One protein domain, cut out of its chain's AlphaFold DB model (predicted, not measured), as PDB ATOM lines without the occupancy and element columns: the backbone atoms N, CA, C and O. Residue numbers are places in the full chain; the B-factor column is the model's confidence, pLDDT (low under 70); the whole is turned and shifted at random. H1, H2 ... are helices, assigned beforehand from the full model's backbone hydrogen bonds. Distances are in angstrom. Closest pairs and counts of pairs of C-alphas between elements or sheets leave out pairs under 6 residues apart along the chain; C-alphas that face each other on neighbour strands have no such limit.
ATOM      1  N   GLY A 498      -1.754  46.602  54.447       88.88
ATOM      2  CA  GLY A 498      -1.392  47.154  55.752       88.88
ATOM      3  C   GLY A 498       0.122  47.378  55.917       88.88
ATOM      4  O   GLY A 498       0.918  46.778  55.198       88.88
ATOM      5  N   PRO A 499       0.564  48.149  56.932       85.38
ATOM      6  CA  PRO A 499       1.977  48.519  57.107       85.38
ATOM      7  C   PRO A 499       2.952  47.335  57.173       85.38
ATOM      8  O   PRO A 499       4.074  47.418  56.683       85.38
ATOM      9  N   VAL A 500       2.535  46.222  57.786       86.31
ATOM     10  CA  VAL A 500       3.350  45.001  57.888       86.31
ATOM     11  C   VAL A 500       3.463  44.293  56.535       86.31
ATOM     12  O   VAL A 500       4.535  43.810  56.181       86.31
ATOM     13  N   GLY A 501       2.373  44.256  55.766       90.06
ATOM     14  CA  GLY A 501       2.336  43.621  54.453       90.06
ATOM     15  C   GLY A 501       3.134  44.389  53.403       90.06
ATOM     16  O   GLY A 501       3.892  43.770  52.662       90.06
ATOM     17  N   VAL A 502       3.055  45.725  53.403       90.81
ATOM     18  CA  VAL A 502       3.848  46.571  52.498       90.81
ATOM     19  C   VAL A 502       5.345  46.311  52.693       90.81
ATOM     20  O   VAL A 502       6.053  46.061  51.721       90.81
ATOM     21  N   ARG A 503       5.823  46.260  53.946       87.44
ATOM     22  CA  ARG A 503       7.235  45.953  54.251       87.44
ATOM     23  C   ARG A 503       7.651  44.560  53.781       87.44
ATOM     24  O   ARG A 503       8.735  44.401  53.233       87.44
ATOM     25  N   LEU A 504       6.785  43.559  53.949       90.31
ATOM     26  CA  LEU A 504       7.061  42.216  53.440       90.31
ATOM     27  C   LEU A 504       7.200  42.218  51.910       90.31
ATOM     28  O   LEU A 504       8.082  41.557  51.369       90.31
ATOM     29  N   VAL A 505       6.343  42.955  51.199       94.00
ATOM     30  CA  VAL A 505       6.412  43.044  49.735       94.00
ATOM     31  C   VAL A 505       7.689  43.757  49.276       94.00
ATOM     32  O   VAL A 505       8.319  43.292  48.328       94.00
ATOM     33  N   GLU A 506       8.116  44.817  49.971       91.31
ATOM     34  CA  GLU A 506       9.410  45.490  49.755       91.31
ATOM     35  C   GLU A 506      10.589  44.504  49.870       91.31
ATOM     36  O   GLU A 506      11.460  44.449  48.995       91.31
ATOM     37  N   GLU A 507      10.584  43.657  50.903       88.31
ATOM     38  CA  GLU A 507      11.590  42.604  51.095       88.31
ATOM     39  C   GLU A 507      11.511  41.519  50.007       88.31
ATOM     40  O   GLU A 507      12.539  41.035  49.528       88.31
ATOM     41  N   LEU A 508      10.314  41.145  49.549       92.69
ATOM     42  CA  LEU A 508      10.137  40.120  48.517       92.69
ATOM     43  C   LEU A 508      10.662  40.563  47.146       92.69
ATOM     44  O   LEU A 508      11.355  39.787  46.488       92.69
ATOM     45  N   VAL A 509      10.379  41.790  46.699       92.94
ATOM     46  CA  VAL A 509      10.824  42.275  45.371       92.94
ATOM     47  C   VAL A 509      12.329  42.547  45.288       92.94
ATOM     48  O   VAL A 509      12.905  42.589  44.195       92.94
ATOM     49  N   THR A 510      12.978  42.706  46.440       86.75
ATOM     50  CA  THR A 510      14.435  42.837  46.569       86.75
ATOM     51  C   THR A 510      15.136  41.486  46.761       86.75
ATOM     52  O   THR A 510      16.347  41.400  46.539       86.75
ATOM     53  N   SER A 511      14.390  40.419  47.078       85.00
ATOM     54  CA  SER A 511      14.906  39.061  47.297       85.00
ATOM     55  C   SER A 511      14.188  38.002  46.439       85.00
ATOM     56  O   SER A 511      14.566  37.771  45.290       85.00
ATOM     57  N   ALA A 512      13.148  37.358  46.974       88.56
ATOM     58  CA  ALA A 512      12.478  36.179  46.432       88.56
ATOM     59  C   ALA A 512      11.876  36.366  45.035       88.56
ATOM     60  O   ALA A 512      11.861  35.425  44.244       88.56
ATOM     61  N   LEU A 513      11.384  37.568  44.732       94.75
ATOM     62  CA  LEU A 513      10.715  37.930  43.479       94.75
ATOM     63  C   LEU A 513      11.569  38.865  42.616       94.75
ATOM     64  O   LEU A 513      11.080  39.458  41.656       94.75
ATOM     65  N   ARG A 514      12.860  39.004  42.935       92.50
ATOM     66  CA  ARG A 514      13.772  39.836  42.155       92.50
ATOM     67  C   ARG A 514      13.937  39.278  40.741       92.50
ATOM     68  O   ARG A 514      14.262  38.105  40.578       92.50
ATOM     69  N   VAL A 515      13.775  40.128  39.729       92.12
ATOM     70  CA  VAL A 515      13.999  39.785  38.315       92.12
ATOM     71  C   VAL A 515      15.320  40.391  37.852       92.12
ATOM     72  O   VAL A 515      15.408  41.594  37.614       92.12
ATOM     73  N   ASP A 516      16.348  39.551  37.740       87.69
ATOM     74  CA  ASP A 516      17.695  39.948  37.325       87.69
ATOM     75  C   ASP A 516      18.419  38.748  36.681       87.69
ATOM     76  O   ASP A 516      18.452  37.676  37.292       87.69
ATOM     77  N   PRO A 517      18.977  38.873  35.464       83.50
ATOM     78  CA  PRO A 517      19.579  37.741  34.759       83.50
ATOM     79  C   PRO A 517      20.874  37.232  35.404       83.50
ATOM     80  O   PRO A 517      21.232  36.073  35.191       83.50
ATOM     81  N   PHE A 518      21.572  38.067  36.175       75.81
ATOM     82  CA  PHE A 518      22.829  37.703  36.828       75.81
ATOM     83  C   PHE A 518      22.599  37.298  38.280       75.81
ATOM     84  O   PHE A 518      23.133  36.283  38.725       75.81
ATOM     85  N   GLU A 519      21.775  38.058  39.000       68.44
ATOM     86  CA  GLU A 519      21.563  37.845  40.435       68.44
ATOM     87  C   GLU A 519      20.464  36.828  40.750       68.44
ATOM     88  O   GLU A 519      20.555  36.110  41.744       68.44
ATOM     89  N   ALA A 520      19.444  36.713  39.896       81.19
ATOM     90  CA  ALA A 520      18.354  35.761  40.083       81.19
ATOM     91  C   ALA A 520      17.991  35.032  38.773       81.19
ATOM     92  O   ALA A 520      16.855  35.140  38.300       81.19
ATOM     93  N   PRO A 521      18.903  34.223  38.186       85.31
ATOM     94  CA  PRO A 521      18.690  33.617  36.868       85.31
ATOM     95  C   PRO A 521      17.424  32.752  36.777       85.31
ATOM     96  O   PRO A 521      16.761  32.723  35.743       85.31
ATOM     97  N   ARG A 522      17.063  32.057  37.867       88.00
ATOM     98  CA  ARG A 522      15.832  31.248  37.935       88.00
ATOM     99  C   ARG A 522      14.574  32.115  37.899       88.00
ATOM    100  O   ARG A 522      13.652  31.813  37.154       88.00
ATOM    101  N   ASN A 523      14.564  33.220  38.642       91.75
ATOM    102  CA  ASN A 523      13.464  34.181  38.612       91.75
ATOM    103  C   ASN A 523      13.371  34.867  37.251       91.75
ATOM    104  O   ASN A 523      12.278  35.083  36.742       91.75
ATOM    105  N   TYR A 524      14.513  35.175  36.634       91.81
ATOM    106  CA  TYR A 524      14.559  35.783  35.311       91.81
ATOM    107  C   TYR A 524      13.906  34.895  34.239       91.81
ATOM    108  O   TYR A 524      13.226  35.409  33.353       91.81
ATOM    109  N   GLN A 525      14.042  33.568  34.334       91.38
ATOM    110  CA  GLN A 525      13.335  32.629  33.449       91.38
ATOM    111  C   GLN A 525      11.809  32.713  33.609       91.38
ATOM    112  O   GLN A 525      11.097  32.652  32.613       91.38
ATOM    113  N   GLU A 526      11.322  32.961  34.827       93.56
ATOM    114  CA  GLU A 526       9.897  33.105  35.168       93.56
ATOM    115  C   GLU A 526       9.424  34.574  35.227       93.56
ATOM    116  O   GLU A 526       8.364  34.874  35.781       93.56
ATOM    117  N   ARG A 527      10.189  35.520  34.657       94.38
ATOM    118  CA  ARG A 527       9.952  36.977  34.777       94.38
ATOM    119  C   ARG A 527       8.536  37.415  34.404       94.38
ATOM    120  O   ARG A 527       7.969  38.269  35.074       94.38
ATOM    121  N   ASP A 528       7.956  36.811  33.372       94.81
ATOM    122  CA  ASP A 528       6.592  37.094  32.912       94.81
ATOM    123  C   ASP A 528       5.536  36.699  33.962       94.81
ATOM    124  O   ASP A 528       4.638  37.474  34.293       94.81
ATOM    125  N   ARG A 529       5.691  35.520  34.580       94.62
ATOM    126  CA  ARG A 529       4.842  35.092  35.698       94.62
ATOM    127  C   ARG A 529       5.015  36.009  36.905       94.62
ATOM    128  O   ARG A 529       4.015  36.401  37.495       94.62
ATOM    129  N   ILE A 530       6.251  36.369  37.248       96.69
ATOM    130  CA  ILE A 530       6.531  37.254  38.386       96.69
ATOM    131  C   ILE A 530       5.896  38.633  38.174       96.69
ATOM    132  O   ILE A 530       5.235  39.123  39.083       96.69
ATOM    133  N   VAL A 531       6.012  39.241  36.986       96.50
ATOM    134  CA  VAL A 531       5.355  40.530  36.693       96.50
ATOM    135  C   VAL A 531       3.838  40.424  36.879       96.50
ATOM    136  O   VAL A 531       3.271  41.245  37.597       96.50
ATOM    137  N   ARG A 532       3.194  39.371  36.354       95.75
ATOM    138  CA  ARG A 532       1.754  39.131  36.572       95.75
ATOM    139  C   ARG A 532       1.378  38.931  38.040       95.75
ATOM    140  O   ARG A 532       0.297  39.335  38.450       95.75
ATOM    141  N   MET A 533       2.236  38.293  38.835       96.25
ATOM    142  CA  MET A 533       2.008  38.145  40.275       96.25
ATOM    143  C   MET A 533       2.039  39.510  40.977       96.25
ATOM    144  O   MET A 533       1.163  39.802  41.788       96.25
ATOM    145  N   LEU A 534       3.023  40.355  40.646       96.44
ATOM    146  CA  LEU A 534       3.199  41.681  41.249       96.44
ATOM    147  C   LEU A 534       2.078  42.658  40.853       96.44
ATOM    148  O   LEU A 534       1.699  43.503  41.654       96.44
ATOM    149  N   GLU A 535       1.486  42.502  39.667       95.38
ATOM    150  CA  GLU A 535       0.305  43.261  39.221       95.38
ATOM    151  C   GLU A 535      -0.938  43.060  40.092       95.38
ATOM    152  O   GLU A 535      -1.832  43.900  40.091       95.38
ATOM    153  N   ARG A 536      -1.014  41.949  40.829       95.81
ATOM    154  CA  ARG A 536      -2.188  41.577  41.631       95.81
ATOM    155  C   ARG A 536      -2.085  42.004  43.094       95.81
ATOM    156  O   ARG A 536      -2.943  41.638  43.895       95.81
ATOM    157  N   VAL A 537      -1.021  42.716  43.452       95.94
ATOM    158  CA  VAL A 537      -0.824  43.263  44.797       95.94
ATOM    159  C   VAL A 537      -1.816  44.419  45.031       95.94
ATOM    160  O   VAL A 537      -2.081  45.163  44.086       95.94
ATOM    161  N   PRO A 538      -2.369  44.598  46.252       95.88
ATOM    162  CA  PRO A 538      -3.323  45.673  46.541       95.88
ATOM    163  C   PRO A 538      -2.794  47.090  46.252       95.88
ATOM    164  O   PRO A 538      -1.627  47.376  46.524       95.88
ATOM    165  N   ASP A 539      -3.682  47.997  45.820       94.19
ATOM    166  CA  ASP A 539      -3.394  49.414  45.496       94.19
ATOM    167  C   ASP A 539      -2.607  50.144  46.596       94.19
ATOM    168  O   ASP A 539      -1.674  50.885  46.312       94.19
ATOM    169  N   ALA A 540      -2.887  49.846  47.868       92.75
ATOM    170  CA  ALA A 540      -2.178  50.446  49.000       92.75
ATOM    171  C   ALA A 540      -0.649  50.228  48.970       92.75
ATOM    172  O   ALA A 540       0.092  51.053  49.497       92.75
ATOM    173  N   VAL A 541      -0.158  49.141  48.361       94.25
ATOM    174  CA  VAL A 541       1.290  48.916  48.192       94.25
ATOM    175  C   VAL A 541       1.856  49.806  47.087       94.25
ATOM    176  O   VAL A 541       2.954  50.344  47.247       94.25
ATOM    177  N   TRP A 542       1.111  49.981  45.993       94.69
ATOM    178  CA  TRP A 542       1.477  50.883  44.903       94.69
ATOM    179  C   TRP A 542       1.565  52.327  45.392       94.69
ATOM    180  O   TRP A 542       2.534  53.003  45.067       94.69
ATOM    181  N   ASP A 543       0.625  52.752  46.237       92.38
ATOM    182  CA  ASP A 543       0.543  54.127  46.735       92.38
ATOM    183  C   ASP A 543       1.590  54.457  47.822       92.38
ATOM    184  O   ASP A 543       1.969  55.619  47.986       92.38
ATOM    185  N   ASP A 544       2.059  53.463  48.591       90.94
ATOM    186  CA  ASP A 544       2.912  53.687  49.776       90.94
ATOM    187  C   ASP A 544       4.395  53.320  49.573       90.94
ATOM    188  O   ASP A 544       5.250  53.773  50.339       90.94
ATOM    189  N   SER A 545       4.744  52.516  48.558       93.62
ATOM    190  CA  SER A 545       6.093  51.943  48.438       93.62
ATOM    191  C   SER A 545       6.868  52.364  47.183       93.62
ATOM    192  O   SER A 545       6.604  51.923  46.062       93.62
ATOM    193  N   GLN A 546       7.933  53.150  47.393       94.94
ATOM    194  CA  GLN A 546       8.905  53.485  46.342       94.94
ATOM    195  C   GLN A 546       9.719  52.265  45.896       94.94
ATOM    196  O   GLN A 546       9.934  52.074  44.700       94.94
ATOM    197  N   ILE A 547      10.161  51.442  46.853       93.00
ATOM    198  CA  ILE A 547      10.984  50.249  46.600       93.00
ATOM    199  C   ILE A 547      10.211  49.263  45.718       93.00
ATOM    200  O   ILE A 547      10.746  48.759  44.728       93.00
ATOM    201  N   PHE A 548       8.931  49.033  46.028       96.00
ATOM    202  CA  PHE A 548       8.074  48.171  45.224       96.00
ATOM    203  C   PHE A 548       7.949  48.662  43.779       96.00
ATOM    204  O   PHE A 548       8.308  47.935  42.849       96.00
ATOM    205  N   ASN A 549       7.526  49.915  43.587       97.38
ATOM    206  CA  ASN A 549       7.362  50.512  42.261       97.38
ATOM    207  C   ASN A 549       8.662  50.483  41.442       97.38
ATOM    208  O   ASN A 549       8.655  50.128  40.261       97.38
ATOM    209  N   HIS A 550       9.796  50.783  42.078       96.56
ATOM    210  CA  HIS A 550      11.111  50.714  41.450       96.56
ATOM    211  C   HIS A 550      11.438  49.306  40.936       96.56
ATOM    212  O   HIS A 550      11.830  49.135  39.776       96.56
ATOM    213  N   HIS A 551      11.272  48.288  41.778       95.44
ATOM    214  CA  HIS A 551      11.623  46.915  41.428       95.44
ATOM    215  C   HIS A 551      10.660  46.305  40.403       95.44
ATOM    216  O   HIS A 551      11.110  45.593  39.500       95.44
ATOM    217  N   VAL A 552       9.370  46.649  40.457       97.31
ATOM    218  CA  VAL A 552       8.410  46.274  39.411       97.31
ATOM    219  C   VAL A 552       8.786  46.917  38.076       97.31
ATOM    220  O   VAL A 552       8.824  46.225  37.058       97.31
ATOM    221  N   ALA A 553       9.142  48.204  38.056       97.88
ATOM    222  CA  ALA A 553       9.576  48.872  36.831       97.88
ATOM    223  C   ALA A 553      10.817  48.209  36.210       97.88
ATOM    224  O   ALA A 553      10.877  48.017  34.992       97.88
ATOM    225  N   LYS A 554      11.790  47.788  37.034       95.31
ATOM    226  CA  LYS A 554      12.947  47.004  36.566       95.31
ATOM    227  C   LYS A 554      12.509  45.673  35.951       95.31
ATOM    228  O   LYS A 554      12.967  45.346  34.855       95.31
ATOM    229  N   ALA A 555      11.617  44.932  36.611       96.50
ATOM    230  CA  ALA A 555      11.103  43.657  36.112       96.50
ATOM    231  C   ALA A 555      10.371  43.814  34.766       96.50
ATOM    232  O   ALA A 555      10.671  43.086  33.818       96.50
ATOM    233  N   ARG A 556       9.497  44.822  34.641       97.19
ATOM    234  CA  ARG A 556       8.799  45.164  33.389       97.19
ATOM    235  C   ARG A 556       9.766  45.533  32.267       97.19
ATOM    236  O   ARG A 556       9.625  45.045  31.149       97.19
ATOM    237  N   ARG A 557      10.796  46.337  32.557       96.62
ATOM    238  CA  ARG A 557      11.839  46.679  31.576       96.62
ATOM    239  C   ARG A 557      12.587  45.436  31.088       96.62
ATOM    240  O   ARG A 557      12.829  45.317  29.892       96.62
ATOM    241  N   HIS A 558      12.947  44.515  31.984       95.12
ATOM    242  CA  HIS A 558      13.582  43.250  31.597       95.12
ATOM    243  C   HIS A 558      12.665  42.393  30.721       95.12
ATOM    244  O   HIS A 558      13.112  41.900  29.688       95.12
ATOM    245  N   LEU A 559      11.385  42.278  31.084       94.56
ATOM    246  CA  LEU A 559      10.377  41.580  30.287       94.56
ATOM    247  C   LEU A 559      10.227  42.186  28.879       94.56
ATOM    248  O   LEU A 559      10.153  41.450  27.901       94.56
ATOM    249  N   ALA A 560      10.255  43.516  28.763       94.75
ATOM    250  CA  ALA A 560      10.166  44.224  27.486       94.75
ATOM    251  C   ALA A 560      11.425  44.078  26.607       94.75
ATOM    252  O   ALA A 560      11.326  44.000  25.382       94.75
ATOM    253  N   LEU A 561      12.619  44.076  27.213       91.62
ATOM    254  CA  LEU A 561      13.893  43.966  26.492       91.62
ATOM    255  C   LEU A 561      14.164  42.554  25.972       91.62
ATOM    256  O   LEU A 561      14.792  42.403  24.923       91.62
ATOM    257  N   ASP A 562      13.703  41.551  26.708       91.12
ATOM    258  CA  ASP A 562      13.886  40.138  26.409       91.12
ATOM    259  C   ASP A 562      12.569  39.396  26.680       91.12
ATOM    260  O   ASP A 562      12.390  38.834  27.762       91.12
ATOM    261  N   PRO A 563      11.599  39.425  25.752       88.44
ATOM    262  CA  PRO A 563      10.332  38.719  25.929       88.44
ATOM    263  C   PRO A 563      10.507  37.188  25.900       88.44
ATOM    264  O   PRO A 563      11.380  36.687  25.192       88.44
ATOM    265  N   PRO A 564       9.704  36.417  26.657       83.81
ATOM    266  CA  PRO A 564       9.877  34.967  26.796       83.81
ATOM    267  C   PRO A 564       9.602  34.173  25.513       83.81
ATOM    268  O   PRO A 564      10.190  33.109  25.319       83.81
ATOM    269  N   ASP A 565       8.721  34.663  24.639       84.50
ATOM    270  CA  ASP A 565       8.365  33.986  23.395       84.50
ATOM    271  C   ASP A 565       7.924  34.966  22.290       84.50
ATOM    272  O   ASP A 565       7.824  36.179  22.483       84.50
ATOM    273  N   ALA A 566       7.662  34.418  21.101       81.12
ATOM    274  CA  ALA A 566       7.298  35.177  19.907       81.12
ATOM    275  C   ALA A 566       5.861  35.741  19.910       81.12
ATOM    276  O   ALA A 566       5.483  36.406  18.946       81.12
ATOM    277  N   SER A 567       5.045  35.476  20.940       79.69
ATOM    278  CA  SER A 567       3.686  36.033  21.047       79.69
ATOM    279  C   SER A 567       3.679  37.520  21.423       79.69
ATOM    280  O   SER A 567       2.681  38.211  21.213       79.69
ATOM    281  N   TRP A 568       4.810  38.034  21.907       87.19
ATOM    282  CA  TRP A 568       4.994  39.433  22.267       87.19
ATOM    283  C   TRP A 568       5.100  40.329  21.028       87.19
ATOM    284  O   TRP A 568       6.115  40.354  20.330       87.19
ATOM    285  N   HIS A 569       4.040  41.094  20.763       88.38
ATOM    286  CA  HIS A 569       4.015  42.100  19.702       88.38
ATOM    287  C   HIS A 569       4.548  43.457  20.183       88.38
ATOM    288  O   HIS A 569       4.709  43.710  21.377       88.38
ATOM    289  N   SER A 570       4.804  44.355  19.225       89.00
ATOM    290  CA  SER A 570       5.375  45.680  19.493       89.00
ATOM    291  C   SER A 570       4.588  46.474  20.534       89.00
ATOM    292  O   SER A 570       5.200  47.117  21.378       89.00
ATOM    293  N   ASP A 571       3.255  46.427  20.496       91.44
ATOM    294  CA  ASP A 571       2.437  47.214  21.425       91.44
ATOM    295  C   ASP A 571       2.492  46.676  22.857       91.44
ATOM    296  O   ASP A 571       2.540  47.477  23.779       91.44
ATOM    297  N   ALA A 572       2.595  45.354  23.051       92.00
ATOM    298  CA  ALA A 572       2.787  44.769  24.381       92.00
ATOM    299  C   ALA A 572       4.145  45.174  24.981       92.00
ATOM    300  O   ALA A 572       4.243  45.517  26.158       92.00
ATOM    301  N   VAL A 573       5.203  45.200  24.159       94.12
ATOM    302  CA  VAL A 573       6.524  45.701  24.578       94.12
ATOM    303  C   VAL A 573       6.455  47.187  24.930       94.12
ATOM    304  O   VAL A 573       7.018  47.598  25.946       94.12
ATOM    305  N   ARG A 574       5.755  47.990  24.115       95.50
ATOM    306  CA  ARG A 574       5.543  49.413  24.390       95.50
ATOM    307  C   ARG A 574       4.827  49.597  25.723       95.50
ATOM    308  O   ARG A 574       5.380  50.284  26.573       95.50
ATOM    309  N   GLU A 575       3.688  48.937  25.927       95.62
ATOM    310  CA  GLU A 575       2.872  48.995  27.149       95.62
ATOM    311  C   GLU A 575       3.699  48.716  28.411       95.62
ATOM    312  O   GLU A 575       3.669  49.503  29.355       95.62
ATOM    313  N   GLN A 576       4.518  47.659  28.413       96.62
ATOM    314  CA  GLN A 576       5.376  47.345  29.561       96.62
ATOM    315  C   GLN A 576       6.397  48.449  29.868       96.62
ATOM    316  O   GLN A 576       6.676  48.717  31.039       96.62
ATOM    317  N   LEU A 577       6.946  49.106  28.841       97.75
ATOM    318  CA  LEU A 577       7.856  50.240  29.020       97.75
ATOM    319  C   LEU A 577       7.122  51.500  29.498       97.75
ATOM    320  O   LEU A 577       7.689  52.229  30.310       97.75
ATOM    321  N   GLU A 578       5.883  51.746  29.054       97.88
ATOM    322  CA  GLU A 578       5.075  52.870  29.560       97.88
ATOM    323  C   GLU A 578       4.702  52.669  31.029       97.88
ATOM    324  O   GLU A 578       4.826  53.590  31.831       97.88
ATOM    325  N   LEU A 579       4.305  51.452  31.408       97.81
ATOM    326  CA  LEU A 579       4.022  51.112  32.800       97.81
ATOM    327  C   LEU A 579       5.278  51.259  33.664       97.81
ATOM    328  O   LEU A 579       5.223  51.882  34.721       97.81
ATOM    329  N   ALA A 580       6.429  50.756  33.205       98.12
ATOM    330  CA  ALA A 580       7.698  50.923  33.914       98.12
ATOM    331  C   ALA A 580       8.071  52.403  34.116       98.12
ATOM    332  O   ALA A 580       8.532  52.775  35.193       98.12
ATOM    333  N   GLU A 581       7.872  53.245  33.098       98.12
ATOM    334  CA  GLU A 581       8.050  54.697  33.196       98.12
ATOM    335  C   GLU A 581       7.126  55.302  34.258       98.12
ATOM    336  O   GLU A 581       7.607  55.994  35.154       98.12
ATOM    337  N   ASN A 582       5.828  54.999  34.199       97.75
ATOM    338  CA  ASN A 582       4.837  55.551  35.118       97.75
ATOM    339  C   ASN A 582       5.131  55.172  36.575       97.75
ATOM    340  O   ASN A 582       5.110  56.047  37.432       97.75
ATOM    341  N   HIS A 583       5.483  53.913  36.855       97.62
ATOM    342  CA  HIS A 583       5.841  53.476  38.211       97.62
ATOM    343  C   HIS A 583       7.086  54.201  38.751       97.62
ATOM    344  O   HIS A 583       7.155  54.530  39.933       97.62
ATOM    345  N   LEU A 584       8.078  54.478  37.896       98.00
ATOM    346  CA  LEU A 584       9.274  55.223  38.302       98.00
ATOM    347  C   LEU A 584       8.961  56.694  38.570       98.00
ATOM    348  O   LEU A 584       9.445  57.239  39.559       98.00
ATOM    349  N   LEU A 585       8.156  57.330  37.715       97.19
ATOM    350  CA  LEU A 585       7.715  58.709  37.925       97.19
ATOM    351  C   LEU A 585       6.872  58.830  39.195       97.19
ATOM    352  O   LEU A 585       7.104  59.735  39.989       97.19
ATOM    353  N   ASP A 586       5.971  57.882  39.442       95.62
ATOM    354  CA  ASP A 586       5.146  57.861  40.648       95.62
ATOM    355  C   ASP A 586       6.000  57.708  41.917       95.62
ATOM    356  O   ASP A 586       5.886  58.505  42.854       95.62
ATOM    357  N   ALA A 587       6.967  56.784  41.903       95.50
ATOM    358  CA  ALA A 587       7.931  56.628  42.990       95.50
ATOM    359  C   ALA A 587       8.756  57.903  43.247       95.50
ATOM    360  O   ALA A 587       9.027  58.238  44.402       95.50
ATOM    361  N   ILE A 588       9.154  58.627  42.196       94.38
ATOM    362  CA  ILE A 588       9.953  59.855  42.315       94.38
ATOM    363  C   ILE A 588       9.095  61.029  42.814       94.38
ATOM    364  O   ILE A 588       9.471  61.720  43.768       94.38
ATOM    365  N   ASP A 589       7.937  61.258  42.204       94.38
ATOM    366  CA  ASP A 589       7.196  62.510  42.344       94.38
ATOM    367  C   ASP A 589       6.056  62.432  43.367       94.38
ATOM    368  O   ASP A 589       5.837  63.411  44.088       94.38
ATOM    369  N   ASN A 590       5.403  61.276  43.513       93.25
ATOM    370  CA  ASN A 590       4.134  61.163  44.239       93.25
ATOM    371  C   ASN A 590       4.236  60.362  45.541       93.25
ATOM    372  O   ASN A 590       3.606  60.731  46.533       93.25
ATOM    373  N   ILE A 591       5.064  59.315  45.588       92.19
ATOM    374  CA  ILE A 591       5.173  58.465  46.779       92.19
ATOM    375  C   ILE A 591       6.122  59.098  47.798       92.19
ATOM    376  O   ILE A 591       7.262  59.474  47.493       92.19
ATOM    377  N   ARG A 592       5.658  59.218  49.043       87.25
ATOM    378  CA  ARG A 592       6.437  59.717  50.186       87.25
ATOM    379  C   ARG A 592       6.282  58.746  51.356       87.25
ATOM    380  O   ARG A 592       5.371  58.932  52.161       87.25
ATOM    381  N   PRO A 593       7.165  57.735  51.470       81.38
ATOM    382  CA  PRO A 593       7.093  56.762  52.550       81.38
ATOM    383  C   PRO A 593       7.118  57.451  53.917       81.38
ATOM    384  O   PRO A 593       7.848  58.427  54.121       81.38
ATOM    385  N   SER A 594       6.334  56.929  54.861       74.12
ATOM    386  CA  SER A 594       6.220  57.472  56.223       74.12
ATOM    387  C   SER A 594       7.506  57.360  57.053       74.12
ATOM    388  O   SER A 594       7.627  58.004  58.093       74.12
ATOM    389  N   ASP A 595       8.420  56.489  56.630       73.62
ATOM    390  CA  ASP A 595       9.698  56.191  57.271       73.62
ATOM    391  C   ASP A 595      10.819  56.403  56.247       73.62
ATOM    392  O   ASP A 595      10.755  55.866  55.138       73.62
ATOM    393  N   ASP A 596      11.841  57.181  56.610       68.06
ATOM    394  CA  ASP A 596      12.986  57.446  55.735       68.06
ATOM    395  C   ASP A 596      13.755  56.158  55.405       68.06
ATOM    396  O   ASP A 596      14.284  56.042  54.303       68.06
ATOM    397  N   GLY A 597      13.735  55.148  56.287       67.44
ATOM    398  CA  GLY A 597      14.341  53.836  56.025       67.44
ATOM    399  C   GLY A 597      13.639  53.014  54.935       67.44
ATOM    400  O   GLY A 597      14.177  52.006  54.492       67.44
ATOM    401  N   ARG A 598      12.446  53.433  54.492       79.88
ATOM    402  CA  ARG A 598      11.683  52.807  53.396       79.88
ATOM    403  C   ARG A 598      11.818  53.562  52.071       79.88
ATOM    404  O   ARG A 598      11.179  53.199  51.084       79.88
ATOM    405  N   ARG A 599      12.603  54.642  52.040       83.12
ATOM    406  CA  ARG A 599      12.847  55.397  50.811       83.12
ATOM    407  C   ARG A 599      13.865  54.677  49.950       83.12
ATOM    408  O   ARG A 599      14.940  54.310  50.410       83.12
ATOM    409  N   GLU A 600      13.530  54.529  48.677       86.44
ATOM    410  CA  GLU A 600      14.500  54.080  47.686       86.44
ATOM    411  C   GLU A 600      15.510  55.204  47.417       86.44
ATOM    412  O   GLU A 600      15.188  56.397  47.486       86.44
ATOM    413  N   SER A 601      16.739  54.831  47.063       84.31
ATOM    414  CA  SER A 601      17.739  55.800  46.639       84.31
ATOM    415  C   SER A 601      17.221  56.587  45.439       84.31
ATOM    416  O   SER A 601      16.973  56.059  44.352       84.31
ATOM    417  N   SER A 602      17.104  57.901  45.617       87.12
ATOM    418  CA  SER A 602      16.693  58.804  44.542       87.12
ATOM    419  C   SER A 602      17.649  58.752  43.342       87.12
ATOM    420  O   SER A 602      17.231  58.989  42.210       87.12
ATOM    421  N   LEU A 603      18.916  58.390  43.568       85.44
ATOM    422  CA  LEU A 603      19.879  58.129  42.502       85.44
ATOM    423  C   LEU A 603      19.508  56.859  41.723       85.44
ATOM    424  O   LEU A 603      19.437  56.910  40.494       85.44
ATOM    425  N   ASN A 604      19.197  55.758  42.417       86.88
ATOM    426  CA  ASN A 604      18.779  54.503  41.782       86.88
ATOM    427  C   ASN A 604      17.516  54.691  40.934       86.88
ATOM    428  O   ASN A 604      17.480  54.246  39.787       86.88
ATOM    429  N   LEU A 605      16.515  55.407  41.460       92.69
ATOM    430  CA  LEU A 605      15.281  55.719  40.731       92.69
ATOM    431  C   LEU A 605      15.568  56.455  39.415       92.69
ATOM    432  O   LEU A 605      15.053  56.074  38.364       92.69
ATOM    433  N   ARG A 606      16.434  57.478  39.447       94.25
ATOM    434  CA  ARG A 606      16.786  58.268  38.255       94.25
ATOM    435  C   ARG A 606      17.583  57.471  37.228       94.25
ATOM    436  O   ARG A 606      17.310  57.600  36.036       94.25
ATOM    437  N   VAL A 607      18.526  56.633  37.661       91.44
ATOM    438  CA  VAL A 607      19.264  55.747  36.743       91.44
ATOM    439  C   VAL A 607      18.325  54.714  36.122       91.44
ATOM    440  O   VAL A 607      18.348  54.513  34.907       91.44
ATOM    441  N   SER A 608      17.441  54.107  36.917       95.31
ATOM    442  CA  SER A 608      16.429  53.181  36.408       95.31
ATOM    443  C   SER A 608      15.495  53.846  35.397       95.31
ATOM    444  O   SER A 608      15.221  53.239  34.362       95.31
ATOM    445  N   LEU A 609      15.083  55.095  35.637       97.81
ATOM    446  CA  LEU A 609      14.290  55.891  34.696       97.81
ATOM    447  C   LEU A 609      15.053  56.165  33.396       97.81
ATOM    448  O   LEU A 609      14.511  55.944  32.314       97.81
ATOM    449  N   ALA A 610      16.326  56.556  33.482       96.88
ATOM    450  CA  ALA A 610      17.168  56.791  32.312       96.88
ATOM    451  C   ALA A 610      17.323  55.532  31.439       96.88
ATOM    452  O   ALA A 610      17.197  55.591  30.216       96.88
ATOM    453  N   LEU A 611      17.534  54.373  32.069       95.75
ATOM    454  CA  LEU A 611      17.607  53.074  31.399       95.75
ATOM    455  C   LEU A 611      16.270  52.669  30.753       95.75
ATOM    456  O   LEU A 611      16.265  52.107  29.658       95.75
ATOM    457  N   THR A 612      15.137  52.951  31.404       97.75
ATOM    458  CA  THR A 612      13.800  52.715  30.830       97.75
ATOM    459  C   THR A 612      13.559  53.609  29.613       97.75
ATOM    460  O   THR A 612      13.117  53.118  28.574       97.75
ATOM    461  N   TYR A 613      13.939  54.888  29.679       97.69
ATOM    462  CA  TYR A 613      13.871  55.799  28.536       97.69
ATOM    463  C   TYR A 613      14.773  55.375  27.376       97.69
ATOM    464  O   TYR A 613      14.335  55.414  26.228       97.69
ATOM    465  N   ASP A 614      15.995  54.907  27.636       94.81
ATOM    466  CA  ASP A 614      16.869  54.378  26.582       94.81
ATOM    467  C   ASP A 614      16.278  53.118  25.922       94.81
ATOM    468  O   ASP A 614      16.275  52.991  24.693       94.81
ATOM    469  N   ALA A 615      15.703  52.205  26.714       95.00
ATOM    470  CA  ALA A 615      14.992  51.035  26.194       95.00
ATOM    471  C   ALA A 615      13.809  51.444  25.299       95.00
ATOM    472  O   ALA A 615      13.653  50.912  24.193       95.00
ATOM    473  N   ARG A 616      13.030  52.442  25.729       95.56
ATOM    474  CA  ARG A 616      11.899  52.985  24.972       95.56
ATOM    475  C   ARG A 616      12.343  53.684  23.691       95.56
ATOM    476  O   ARG A 616      11.801  53.397  22.627       95.56
ATOM    477  N   ALA A 617      13.406  54.481  23.736       94.19
ATOM    478  CA  ALA A 617      13.992  55.101  22.552       94.19
ATOM    479  C   ALA A 617      14.450  54.067  21.509       94.19
ATOM    480  O   ALA A 617      14.216  54.232  20.309       94.19
ATOM    481  N   LYS A 618      15.095  52.980  21.953       91.62
ATOM    482  CA  LYS A 618      15.512  51.873  21.079       91.62
ATOM    483  C   LYS A 618      14.310  51.171  20.451       91.62
ATOM    484  O   LYS A 618      14.365  50.849  19.265       91.62
ATOM    485  N   HIS A 619      13.247  50.941  21.219       93.56
ATOM    486  CA  HIS A 619      12.017  50.332  20.720       93.56
ATOM    487  C   HIS A 619      11.323  51.215  19.671       93.56
ATOM    488  O   HIS A 619      11.053  50.747  18.563       93.56
ATOM    489  N   GLU A 620      11.110  52.500  19.962       94.06
ATOM    490  CA  GLU A 620      10.456  53.431  19.034       94.06
ATOM    491  C   GLU A 620      11.261  53.621  17.742       94.06
ATOM    492  O   GLU A 620      10.703  53.641  16.647       94.06
ATOM    493  N   HIS A 621      12.595  53.638  17.827       90.94
ATOM    494  CA  HIS A 621      13.435  53.690  16.634       90.94
ATOM    495  C   HIS A 621      13.270  52.445  15.746       90.94
ATOM    496  O   HIS A 621      13.098  52.575  14.534       90.94
ATOM    497  N   ARG A 622      13.285  51.237  16.334       90.00
ATOM    498  CA  ARG A 622      13.117  49.972  15.589       90.00
ATOM    499  C   ARG A 622      11.734  49.836  14.954       90.00
ATOM    500  O   ARG A 622      11.603  49.150  13.947       90.00
ATOM    501  N   THR A 623      10.721  50.466  15.542       91.56
ATOM    502  CA  THR A 623       9.323  50.391  15.089       91.56
ATOM    503  C   THR A 623       8.931  51.534  14.151       91.56
ATOM    504  O   THR A 623       7.791  51.582  13.700       91.56
ATOM    505  N   GLY A 624       9.877  52.414  13.794       92.00
ATOM    506  CA  GLY A 624       9.675  53.457  12.786       92.00
ATOM    507  C   GLY A 624       9.185  54.805  13.323       92.00
ATOM    508  O   GLY A 624       8.678  55.606  12.542       92.00
ATOM    509  N   HIS A 625       9.372  55.094  14.616       93.44
ATOM    510  CA  HIS A 625       8.974  56.345  15.277       93.44
ATOM    511  C   HIS A 625      10.202  57.175  15.723       93.44
ATOM    512  O   HIS A 625      10.494  57.281  16.917       93.44
ATOM    513  N   PRO A 626      10.970  57.776  14.789       89.69
ATOM    514  CA  PRO A 626      12.236  58.446  15.103       89.69
ATOM    515  C   PRO A 626      12.080  59.689  15.993       89.69
ATOM    516  O   PRO A 626      12.924  59.909  16.856       89.69
ATOM    517  N   THR A 627      10.998  60.459  15.839       93.00
ATOM    518  CA  THR A 627      10.733  61.652  16.664       93.00
ATOM    519  C   THR A 627      10.533  61.289  18.135       93.00
ATOM    520  O   THR A 627      11.122  61.909  19.018       93.00
ATOM    521  N   GLU A 628       9.751  60.241  18.412       93.56
ATOM    522  CA  GLU A 628       9.572  59.741  19.780       93.56
ATOM    523  C   GLU A 628      10.869  59.140  20.323       93.56
ATOM    524  O   GLU A 628      11.221  59.366  21.481       93.56
ATOM    525  N   ALA A 629      11.635  58.441  19.479       92.31
ATOM    526  CA  ALA A 629      12.943  57.936  19.871       92.31
ATOM    527  C   ALA A 629      13.891  59.065  20.311       92.31
ATOM    528  O   ALA A 629      14.564  58.931  21.330       92.31
ATOM    529  N   GLU A 630      13.936  60.188  19.591       91.19
ATOM    530  CA  GLU A 630      14.731  61.365  19.970       91.19
ATOM    531  C   GLU A 630      14.239  62.014  21.267       91.19
ATOM    532  O   GLU A 630      15.058  62.340  22.131       91.19
ATOM    533  N   ARG A 631      12.919  62.119  21.461       95.94
ATOM    534  CA  ARG A 631      12.334  62.617  22.715       95.94
ATOM    535  C   ARG A 631      12.777  61.775  23.913       95.94
ATOM    536  O   ARG A 631      13.231  62.328  24.915       95.94
ATOM    537  N   PHE A 632      12.703  60.449  23.808       95.94
ATOM    538  CA  PHE A 632      13.135  59.550  24.881       95.94
ATOM    539  C   PHE A 632      14.657  59.529  25.075       95.94
ATOM    540  O   PHE A 632      15.118  59.430  26.210       95.94
ATOM    541  N   ARG A 633      15.458  59.710  24.015       93.38
ATOM    542  CA  ARG A 633      16.916  59.909  24.147       93.38
ATOM    543  C   ARG A 633      17.244  61.160  24.957       93.38
ATOM    544  O   ARG A 633      18.114  61.098  25.824       93.38
ATOM    545  N   ALA A 634      16.552  62.270  24.705       93.88
ATOM    546  CA  ALA A 634      16.730  63.501  25.471       93.88
ATOM    547  C   ALA A 634      16.289  63.327  26.937       93.88
ATOM    548  O   ALA A 634      16.990  63.772  27.846       93.88
ATOM    549  N   ALA A 635      15.176  62.626  27.175       96.50
ATOM    550  CA  ALA A 635      14.699  62.317  28.523       96.50
ATOM    551  C   ALA A 635      15.686  61.431  29.308       96.50
ATOM    552  O   ALA A 635      15.958  61.698  30.480       96.50
ATOM    553  N   ALA A 636      16.282  60.425  28.659       96.12
ATOM    554  CA  ALA A 636      17.322  59.593  29.257       96.12
ATOM    555  C   ALA A 636      18.575  60.408  29.632       96.12
ATOM    556  O   ALA A 636      19.084  60.262  30.743       96.12
ATOM    557  N   ASP A 637      19.038  61.314  28.758       93.25
ATOM    558  CA  ASP A 637      20.170  62.209  29.053       93.25
ATOM    559  C   ASP A 637      19.886  63.097  30.273       93.25
ATOM    560  O   ASP A 637      20.707  63.196  31.185       93.25
ATOM    561  N   ALA A 638      18.693  63.695  30.327       94.38
ATOM    562  CA  ALA A 638      18.265  64.532  31.443       94.38
ATOM    563  C   ALA A 638      18.189  63.753  32.768       94.38
ATOM    564  O   ALA A 638      18.613  64.270  33.805       94.38
ATOM    565  N   ALA A 639      17.693  62.513  32.739       94.88
ATOM    566  CA  ALA A 639      17.624  61.646  33.913       94.88
ATOM    567  C   ALA A 639      19.023  61.260  34.431       94.88
ATOM    568  O   ALA A 639      19.267  61.364  35.636       94.88
ATOM    569  N   TYR A 640      19.970  60.925  33.544       93.50
ATOM    570  CA  TYR A 640      21.365  60.675  33.930       93.50
ATOM    571  C   TYR A 640      22.049  61.914  34.512       93.50
ATOM    572  O   TYR A 640      22.670  61.820  35.569       93.50
ATOM    573  N   ARG A 641      21.891  63.093  33.895       90.56
ATOM    574  CA  ARG A 641      22.429  64.348  34.456       90.56
ATOM    575  C   ARG A 641      21.841  64.657  35.826       90.56
ATOM    576  O   ARG A 641      22.547  65.127  36.713       90.56
ATOM    577  N   ALA A 642      20.549  64.396  36.016       90.62
ATOM    578  CA  ALA A 642      19.916  64.562  37.314       90.62
ATOM    579  C   ALA A 642      20.506  63.605  38.360       90.62
ATOM    580  O   ALA A 642      20.757  64.050  39.474       90.62
ATOM    581  N   ALA A 643      20.785  62.345  38.007       89.25
ATOM    582  CA  ALA A 643      21.480  61.403  38.889       89.25
ATOM    583  C   ALA A 643      22.918  61.859  39.208       89.25
ATOM    584  O   ALA A 643      23.315  61.868  40.369       89.25
ATOM    585  N   GLN A 644      23.671  62.327  38.210       86.50
ATOM    586  CA  GLN A 644      25.047  62.808  38.384       86.50
ATOM    587  C   GLN A 644      25.143  64.078  39.250       86.50
ATOM    588  O   GLN A 644      26.114  64.269  39.977       86.50
ATOM    589  N   ARG A 645      24.133  64.956  39.215       85.81
ATOM    590  CA  ARG A 645      24.051  66.103  40.139       85.81
ATOM    591  C   ARG A 645      23.813  65.680  41.585       85.81
ATOM    592  O   ARG A 645      24.184  66.414  42.493       85.81
ATOM    593  N   MET A 646      23.175  64.530  41.802       82.44
ATOM    594  CA  MET A 646      23.004  63.984  43.145       82.44
ATOM    595  C   MET A 646      24.321  63.411  43.652       82.44
ATOM    596  O   MET A 646      24.744  63.757  44.751       82.44
ATOM    597  N   ASP A 647      24.989  62.595  42.837       79.56
ATOM    598  CA  ASP A 647      26.305  62.055  43.153       79.56
ATOM    599  C   ASP A 647      27.179  61.933  41.899       79.56
ATOM    600  O   ASP A 647      26.968  61.069  41.046       79.56
TER     601      ASP A 647
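AT A GLANCE: This is residues 498 to 647 of the 934 residues of an uncharacterized protein of Gemmatimonadetes bacterium SCN 70-22 (UniProt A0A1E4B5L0). Three long helices, H5, H6 and H7, make an up-and-down bundle, each running against the one before it, and a fourth, H8, folds back along H7 on the side away from H5. The short helices H1 and H3 pack on H5 at the other side of the bundle, with H4 just before H5, while H2 touches no helix. The printed part has 150 residues with eight named helices, H1 to H8 in order, and no named strand; its class is all helix. It is compact, with a radius of gyration of the C-alphas of 15.3 A and spans of 46 by 38 by 28 A.

IN THESE COORDINATES: Find C-alpha 499 at (1.977, 48.519, 57.107); there H1 begins, residues 499 to 510, 17.3 A long. Next come H2, residues 521 to 525, H3, residues 527 to 534, and H4, residues 539 to 544. From C-alpha 546 at (8.905, 53.485, 46.342), H5 runs to 561 over 22.6 A. H6, residues 570 to 589, measures 28.4 A; H7, residues 602 to 622, and H8, residues 626 to 646, each 30.5 A. H8 ends at C-alpha 646, (23.004, 63.984, 43.145).

HOW THE PARTS SIT: H5 is the hub. H1 touches it with residues 505 to 510 alone, C-alphas 506 and 548 closest at 5.4 A, and touches H4 at C-alphas 502 and 541, 5.5 A. H3 touches H5 at C-alphas 528 and 559, 6.4 A; H4 only just touches H5, only at the corner, with 3 pairs of C-alphas within 8 A. In the hairpin H5 and H6, C-alphas 553 and 580 are closest at 4.0 A, at a shallow tilt of 20 degrees. The hairpin H6 and H7 is closest at C-alphas 584 and 609, 6.2 A; the hairpin H7 and H8 at 617 and 629, 4.0 A. H5 and H8 are apart. In each of the eight helices every O i to N i+4 pair is within hydrogen-bond range.

THE WHOLE: The two C-alphas farthest apart, of Val 500 and Gly 624, are 46.3 A apart. The printed part has no cut; the link from H6 to H7 is long. Look for pLDDT under 70 at residues 519, 596 and 597.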